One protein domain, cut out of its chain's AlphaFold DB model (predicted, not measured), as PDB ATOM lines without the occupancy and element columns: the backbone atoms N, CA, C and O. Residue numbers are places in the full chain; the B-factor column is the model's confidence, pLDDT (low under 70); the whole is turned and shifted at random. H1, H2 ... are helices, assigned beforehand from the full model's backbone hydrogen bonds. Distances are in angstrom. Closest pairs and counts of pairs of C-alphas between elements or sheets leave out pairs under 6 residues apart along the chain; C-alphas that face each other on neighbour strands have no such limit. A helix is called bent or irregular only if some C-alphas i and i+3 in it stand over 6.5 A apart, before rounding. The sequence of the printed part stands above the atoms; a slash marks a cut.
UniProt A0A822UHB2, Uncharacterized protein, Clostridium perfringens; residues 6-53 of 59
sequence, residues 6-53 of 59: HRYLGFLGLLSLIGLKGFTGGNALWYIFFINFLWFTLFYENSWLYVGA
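This is residues 6 to 53 of the 59 residues of an uncharacterized protein of Clostridium perfringens (UniProt A0A822UHB2). Two long helices, H1 and H2, make an open V: they meet near the end of H1 and the start of H2, and their other ends spread apart. The short helix H3 sits at the far end of the H2 arm, away from H1. The printed part has 48 residues with three named helices, in the order H1, H2, H3 along the chain, and no named strand, and its class is all helix. The whole is loose, with a radius of gyration of the C-alphas of 13.5 A, and its outline is flat, but only just, with spans of 41 by 27 by 7 A.

Begin with the longest helix, H1, residues 6 to 24, and look at its residues 19 to 23, the part of it that touches H2, residues 29 to 46. H2 touches H1 with residues 29 to 30 alone. The closest C-alphas of the two are those of Gly 22 and Trp 30, 5.3 A apart. The two helices run opposite ways at a shallow tilt of 33 degrees, only just short of steep, and they form a helical hairpin; their centres are 14.6 A apart. Go on along H2 to H3, residues 48 to 51: the two are close but not clearly touching, and their closest C-alphas, those of Tyr 44 and Tyr 50, are 6.5 A apart. H1 and H3 are apart. In H1 and H2 every O i to N i+4 pair is within hydrogen-bond range, while H3, with four residues, is too short for such a pair and has 0 of its 1 pair of O i and N i+3 within range.

Find C-alpha 6 at (148.551, 124.202, 184.366); from there H1 runs 27.1 A to C-alpha 24 at (135.749, 140.813, 167.280). After a link of 4 residues, H2 begins at Leu 29 and runs 25.8 A to Asn 46, with C-alpha 46 at (143.862, 109.324, 164.760). H3 goes from Trp 48 to Val 51, 4.8 A from first to last C-alpha. No helix is bent or irregular.

The two C-alphas farthest apart are those of Gly 26, in the link from H1 to H2, and Ala 53, at 40.9 A. The link from H1 to H2 and the link from H2 to H3 are both tight. Residues 6 to 14, 24 to 29 and 35 to 53 stand free. The printed part has no cut. Its mean pLDDT is 80.5; look at residues 47 to 53 for the low values, under 70.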
ATOM      1  N   HIS A   6     148.359 122.749 184.442       76.00
ATOM      2  CA  HIS A   6     148.551 124.202 184.366       76.00
ATOM      3  C   HIS A   6     148.977 124.665 182.973       76.00
ATOM      4  O   HIS A   6     148.490 125.681 182.480       76.00
ATOM      5  N   ARG A   7     149.838 123.892 182.308       73.38
ATOM      6  CA  ARG A   7     150.296 124.190 180.948       73.38
ATOM      7  C   ARG A   7     149.163 124.045 179.932       73.38
ATOM      8  O   ARG A   7     149.045 124.874 179.036       73.38
ATOM      9  N   TYR A   8     148.310 123.036 180.106       78.19
ATOM     10  CA  TYR A   8     147.141 122.819 179.251       78.19
ATOM     11  C   TYR A   8     146.097 123.933 179.404       78.19
ATOM     12  O   TYR A   8     145.640 124.495 178.410       78.19
ATOM     13  N   LEU A   9     145.782 124.321 180.643       82.12
ATOM     14  CA  LEU A   9     144.866 125.431 180.922       82.12
ATOM     15  C   LEU A   9     145.405 126.771 180.403       82.12
ATOM     16  O   LEU A   9     144.650 127.544 179.817       82.12
ATOM     17  N   GLY A  10     146.707 127.031 180.564       86.81
ATOM     18  CA  GLY A  10     147.349 128.228 180.016       86.81
ATOM     19  C   GLY A  10     147.279 128.278 178.490       86.81
ATOM     20  O   GLY A  10     146.941 129.311 177.917       86.81
ATOM     21  N   PHE A  11     147.522 127.146 177.826       85.94
ATOM     22  CA  PHE A  11     147.408 127.045 176.374       85.94
ATOM     23  C   PHE A  11     145.969 127.271 175.887       85.94
ATOM     24  O   PHE A  11     145.761 128.082 174.988       85.94
ATOM     25  N   LEU A  12     144.974 126.638 176.519       85.94
ATOM     26  CA  LEU A  12     143.551 126.868 176.233       85.94
ATOM     27  C   LEU A  12     143.150 128.337 176.420       85.94
ATOM     28  O   LEU A  12     142.425 128.886 175.592       85.94
ATOM     29  N   GLY A  13     143.648 128.985 177.476       89.00
ATOM     30  CA  GLY A  13     143.414 130.408 177.724       89.00
ATOM     31  C   GLY A  13     143.971 131.296 176.610       89.00
ATOM     32  O   GLY A  13     143.267 132.173 176.109       89.00
ATOM     33  N   LEU A  14     145.199 131.034 176.158       88.88
ATOM     34  CA  LEU A  14     145.803 131.755 175.032       88.88
ATOM     35  C   LEU A  14     145.031 131.530 173.725       88.88
ATOM     36  O   LEU A  14     144.785 132.483 172.984       88.88
ATOM     37  N   LEU A  15     144.600 130.293 173.470       88.81
ATOM     38  CA  LEU A  15     143.814 129.931 172.290       88.81
ATOM     39  C   LEU A  15     142.457 130.653 172.281       88.81
ATOM     40  O   LEU A  15     142.036 131.168 171.246       88.81
ATOM     41  N   SER A  16     141.824 130.781 173.450       86.94
ATOM     42  CA  SER A  16     140.588 131.546 173.649       86.94
ATOM     43  C   SER A  16     140.772 133.055 173.416       86.94
ATOM     44  O   SER A  16     139.940 133.681 172.761       86.94
ATOM     45  N   LEU A  17     141.886 133.647 173.865       90.31
ATOM     46  CA  LEU A  17     142.181 135.076 173.659       90.31
ATOM     47  C   LEU A  17     142.447 135.424 172.190       90.31
ATOM     48  O   LEU A  17     141.899 136.400 171.670       90.31
ATOM     49  N   ILE A  18     143.253 134.605 171.505       86.88
ATOM     50  CA  ILE A  18     143.401 134.674 170.041       86.88
ATOM     51  C   ILE A  18     142.023 134.539 169.399       86.88
ATOM     52  O   ILE A  18     141.721 135.198 168.402       86.88
ATOM     53  N   GLY A  19     141.189 133.715 170.026       85.00
ATOM     54  CA  GLY A  19     139.838 133.446 169.624       85.00
ATOM     55  C   GLY A  19     138.941 134.664 169.524       85.00
ATOM     56  O   GLY A  19     138.469 135.077 168.462       85.00
ATOM     57  N   LEU A  20     138.795 135.284 170.680       87.56
ATOM     58  CA  LEU A  20     138.014 136.485 170.888       87.56
ATOM     59  C   LEU A  20     138.490 137.646 170.003       87.56
ATOM     60  O   LEU A  20     137.667 138.378 169.448       87.56
ATOM     61  N   LYS A  21     139.808 137.806 169.823       86.19
ATOM     62  CA  LYS A  21     140.375 138.871 168.979       86.19
ATOM     63  C   LYS A  21     140.031 138.685 167.500       86.19
ATOM     64  O   LYS A  21     139.702 139.656 166.824       86.19
ATOM     65  N   GLY A  22     140.105 137.456 166.992       83.75
ATOM     66  CA  GLY A  22     139.755 137.170 165.601       83.75
ATOM     67  C   GLY A  22     138.267 137.365 165.315       83.75
ATOM     68  O   GLY A  22     137.917 137.962 164.297       83.75
ATOM     69  N   PHE A  23     137.411 136.948 166.253       83.31
ATOM     70  CA  PHE A  23     135.962 137.126 166.158       83.31
ATOM     71  C   PHE A  23     135.546 138.604 166.191       83.31
ATOM     72  O   PHE A  23     134.800 139.059 165.327       83.31
ATOM     73  N   THR A  24     136.071 139.378 167.145       86.31
ATOM     74  CA  THR A  24     135.749 140.813 167.280       86.31
ATOM     75  C   THR A  24     136.333 141.670 166.154       86.31
ATOM     76  O   THR A  24     135.741 142.681 165.789       86.31
ATOM     77  N   GLY A  25     137.461 141.262 165.563       84.62
ATOM     78  CA  GLY A  25     138.097 141.956 164.440       84.62
ATOM     79  C   GLY A  25     137.482 141.683 163.062       84.62
ATOM     80  O   GLY A  25     138.019 142.176 162.073       84.62
ATOM     81  N   GLY A  26     136.419 140.872 162.965       82.62
ATOM     82  CA  GLY A  26     135.766 140.536 161.691       82.62
ATOM     83  C   GLY A  26     136.672 139.815 160.684       82.62
ATOM     84  O   GLY A  26     136.384 139.793 159.489       82.62
ATOM     85  N   ASN A  27     137.792 139.248 161.140       79.62
ATOM     86  CA  ASN A  27     138.813 138.701 160.259       79.62
ATOM     87  C   ASN A  27     138.540 137.220 159.977       79.62
ATOM     88  O   ASN A  27     138.788 136.352 160.815       79.62
ATOM     89  N   ALA A  28     138.059 136.925 158.767       81.06
ATOM     90  CA  ALA A  28     137.677 135.575 158.357       81.06
ATOM     91  C   ALA A  28     138.837 134.556 158.389       81.06
ATOM     92  O   ALA A  28     138.596 133.356 158.538       81.06
ATOM     93  N   LEU A  29     140.094 135.021 158.325       83.19
ATOM     94  CA  LEU A  29     141.288 134.171 158.451       83.19
ATOM     95  C   LEU A  29     141.324 133.403 159.778       83.19
ATOM     96  O   LEU A  29     141.937 132.339 159.875       83.19
ATOM     97  N   TRP A  30     140.640 133.916 160.798       82.12
ATOM     98  CA  TRP A  30     140.564 133.279 162.099       82.12
ATOM     99  C   TRP A  30     139.789 131.954 162.080       82.12
ATOM    100  O   TRP A  30     140.228 130.973 162.678       82.12
ATOM    101  N   TYR A  31     138.689 131.877 161.325       82.62
ATOM    102  CA  TYR A  31     137.945 130.624 161.164       82.62
ATOM    103  C   TYR A  31     138.802 129.558 160.479       82.62
ATOM    104  O   TYR A  31     138.803 128.402 160.892       82.62
ATOM    105  N   ILE A  32     139.593 129.963 159.481       86.19
ATOM    106  CA  ILE A  32     140.524 129.076 158.773       86.19
ATOM    107  C   ILE A  32     141.586 128.537 159.737       86.19
ATOM    108  O   ILE A  32     141.882 127.342 159.704       86.19
ATOM    109  N   PHE A  33     142.123 129.377 160.627       88.38
ATOM    110  CA  PHE A  33     143.059 128.936 161.662       88.38
ATOM    111  C   PHE A  33     142.436 127.873 162.579       88.38
ATOM    112  O   PHE A  33     143.047 126.828 162.791       88.38
ATOM    113  N   PHE A  34     141.212 128.090 163.074       88.00
ATOM    114  CA  PHE A  34     140.535 127.135 163.962       88.00
ATOM    115  C   PHE A  34     140.170 125.821 163.272       88.00
ATOM    116  O   PHE A  34     140.329 124.760 163.871       88.00
ATOM    117  N   ILE A  35     139.746 125.871 162.007       89.62
ATOM    118  CA  ILE A  35     139.487 124.669 161.203       89.62
ATOM    119  C   ILE A  35     140.778 123.867 161.014       89.62
ATOM    120  O   ILE A  35     140.775 122.654 161.212       89.62
ATOM    121  N   ASN A  36     141.893 124.530 160.688       88.56
ATOM    122  CA  ASN A  36     143.191 123.864 160.557       88.56
ATOM    123  C   ASN A  36     143.676 123.288 161.890       88.56
ATOM    124  O   ASN A  36     144.179 122.169 161.921       88.56
ATOM    125  N   PHE A  37     143.504 124.027 162.987       87.94
ATOM    126  CA  PHE A  37     143.861 123.556 164.319       87.94
ATOM    127  C   PHE A  37     143.056 122.307 164.697       87.94
ATOM    128  O   PHE A  37     143.648 121.301 165.077       87.94
ATOM    129  N   LEU A  38     141.732 122.330 164.505       86.62
ATOM    130  CA  LEU A  38     140.855 121.189 164.768       86.62
ATOM    131  C   LEU A  38     141.215 119.981 163.894       86.62
ATOM    132  O   LEU A  38     141.327 118.867 164.403       86.62
ATOM    133  N   TRP A  39     141.436 120.201 162.596       87.00
ATOM    134  CA  TRP A  39     141.866 119.154 161.672       87.00
ATOM    135  C   TRP A  39     143.190 118.530 162.108       87.00
ATOM    136  O   TRP A  39     143.315 117.308 162.143       87.00
ATOM    137  N   PHE A  40     144.167 119.356 162.491       86.56
ATOM    138  CA  PHE A  40     145.456 118.884 162.979       86.56
ATOM    139  C   PHE A  40     145.319 118.088 164.279       86.56
ATOM    140  O   PHE A  40     145.961 117.051 164.407       86.56
ATOM    141  N   THR A  41     144.470 118.518 165.219       85.00
ATOM    142  CA  THR A  41     144.202 117.767 166.456       85.00
ATOM    143  C   THR A  41     143.594 116.399 166.155       85.00
ATOM    144  O   THR A  41     144.118 115.390 166.622       85.00
ATOM    145  N   LEU A  42     142.557 116.341 165.314       83.56
ATOM    146  CA  LEU A  42     141.916 115.079 164.932       83.56
ATOM    147  C   LEU A  42     142.866 114.158 164.161       83.56
ATOM    148  O   LEU A  42     142.878 112.950 164.396       83.56
ATOM    149  N   PHE A  43     143.674 114.721 163.260       84.75
ATOM    150  CA  PHE A  43     144.707 113.980 162.545       84.75
ATOM    151  C   PHE A  43     145.771 113.447 163.504       84.75
ATOM    152  O   PHE A  43     146.130 112.281 163.415       84.75
ATOM    153  N   TYR A  44     146.264 114.264 164.433       80.00
ATOM    154  CA  TYR A  44     147.273 113.851 165.407       80.00
ATOM    155  C   TYR A  44     146.771 112.710 166.300       80.00
ATOM    156  O   TYR A  44     147.505 111.750 166.527       80.00
ATOM    157  N   GLU A  45     145.518 112.780 166.754       75.62
ATOM    158  CA  GLU A  45     144.907 111.743 167.593       75.62
ATOM    159  C   GLU A  45     144.616 110.440 166.834       75.62
ATOM    160  O   GLU A  45     144.761 109.363 167.408       75.62
ATOM    161  N   ASN A  46     144.233 110.508 165.553       75.56
ATOM    162  CA  ASN A  46     143.862 109.324 164.760       75.56
ATOM    163  C   ASN A  46     144.986 108.784 163.865       75.56
ATOM    164  O   ASN A  46     144.854 107.707 163.280       75.56
ATOM    165  N   SER A  47     146.089 109.513 163.705       68.00
ATOM    166  CA  SER A  47     147.177 109.093 162.828       68.00
ATOM    167  C   SER A  47     147.960 107.946 163.458       68.00
ATOM    168  O   SER A  47     148.580 108.085 164.514       68.00
ATOM    169  N   TRP A  48     148.003 106.817 162.748       62.12
ATOM    170  CA  TRP A  48     148.778 105.627 163.115       62.12
ATOM    171  C   TRP A  48     150.264 105.933 163.367       62.12
ATOM    172  O   TRP A  48     150.902 105.258 164.167       62.12
ATOM    173  N   LEU A  49     150.822 106.974 162.736       62.41
ATOM    174  CA  LEU A  49     152.210 107.407 162.953       62.41
ATOM    175  C   LEU A  49     152.461 107.940 164.375       62.41
ATOM    176  O   LEU A  49     153.578 107.824 164.871       62.41
ATOM    177  N   TYR A  50     151.438 108.496 165.030       56.72
ATOM    178  CA  TYR A  50     151.519 109.025 166.396       56.72
ATOM    179  C   TYR A  50     150.877 108.090 167.431       56.72
ATOM    180  O   TYR A  50     151.355 108.014 168.561       56.72
ATOM    181  N   VAL A  51     149.863 107.318 167.031       56.47
ATOM    182  CA  VAL A  51     149.269 106.227 167.829       56.47
ATOM    183  C   VAL A  51     150.224 105.026 167.939       56.47
ATOM    184  O   VAL A  51     150.242 104.326 168.948       56.47
ATOM    185  N   GLY A  52     151.062 104.811 166.923       50.03
ATOM    186  CA  GLY A  52     152.041 103.728 166.828       50.03
ATOM    187  C   GLY A  52     153.324 103.930 167.636       50.03
ATOM    188  O   GLY A  52     154.209 103.082 167.558       50.03
ATOM    189  N   ALA A  53     153.445 105.001 168.428       48.66
ATOM    190  CA  ALA A  53     154.362 104.989 169.558       48.66
ATOM    191  C   ALA A  53     153.653 104.202 170.668       48.66
ATOM    192  O   ALA A  53     152.762 104.761 171.310       48.66
TER     193      ALA A  53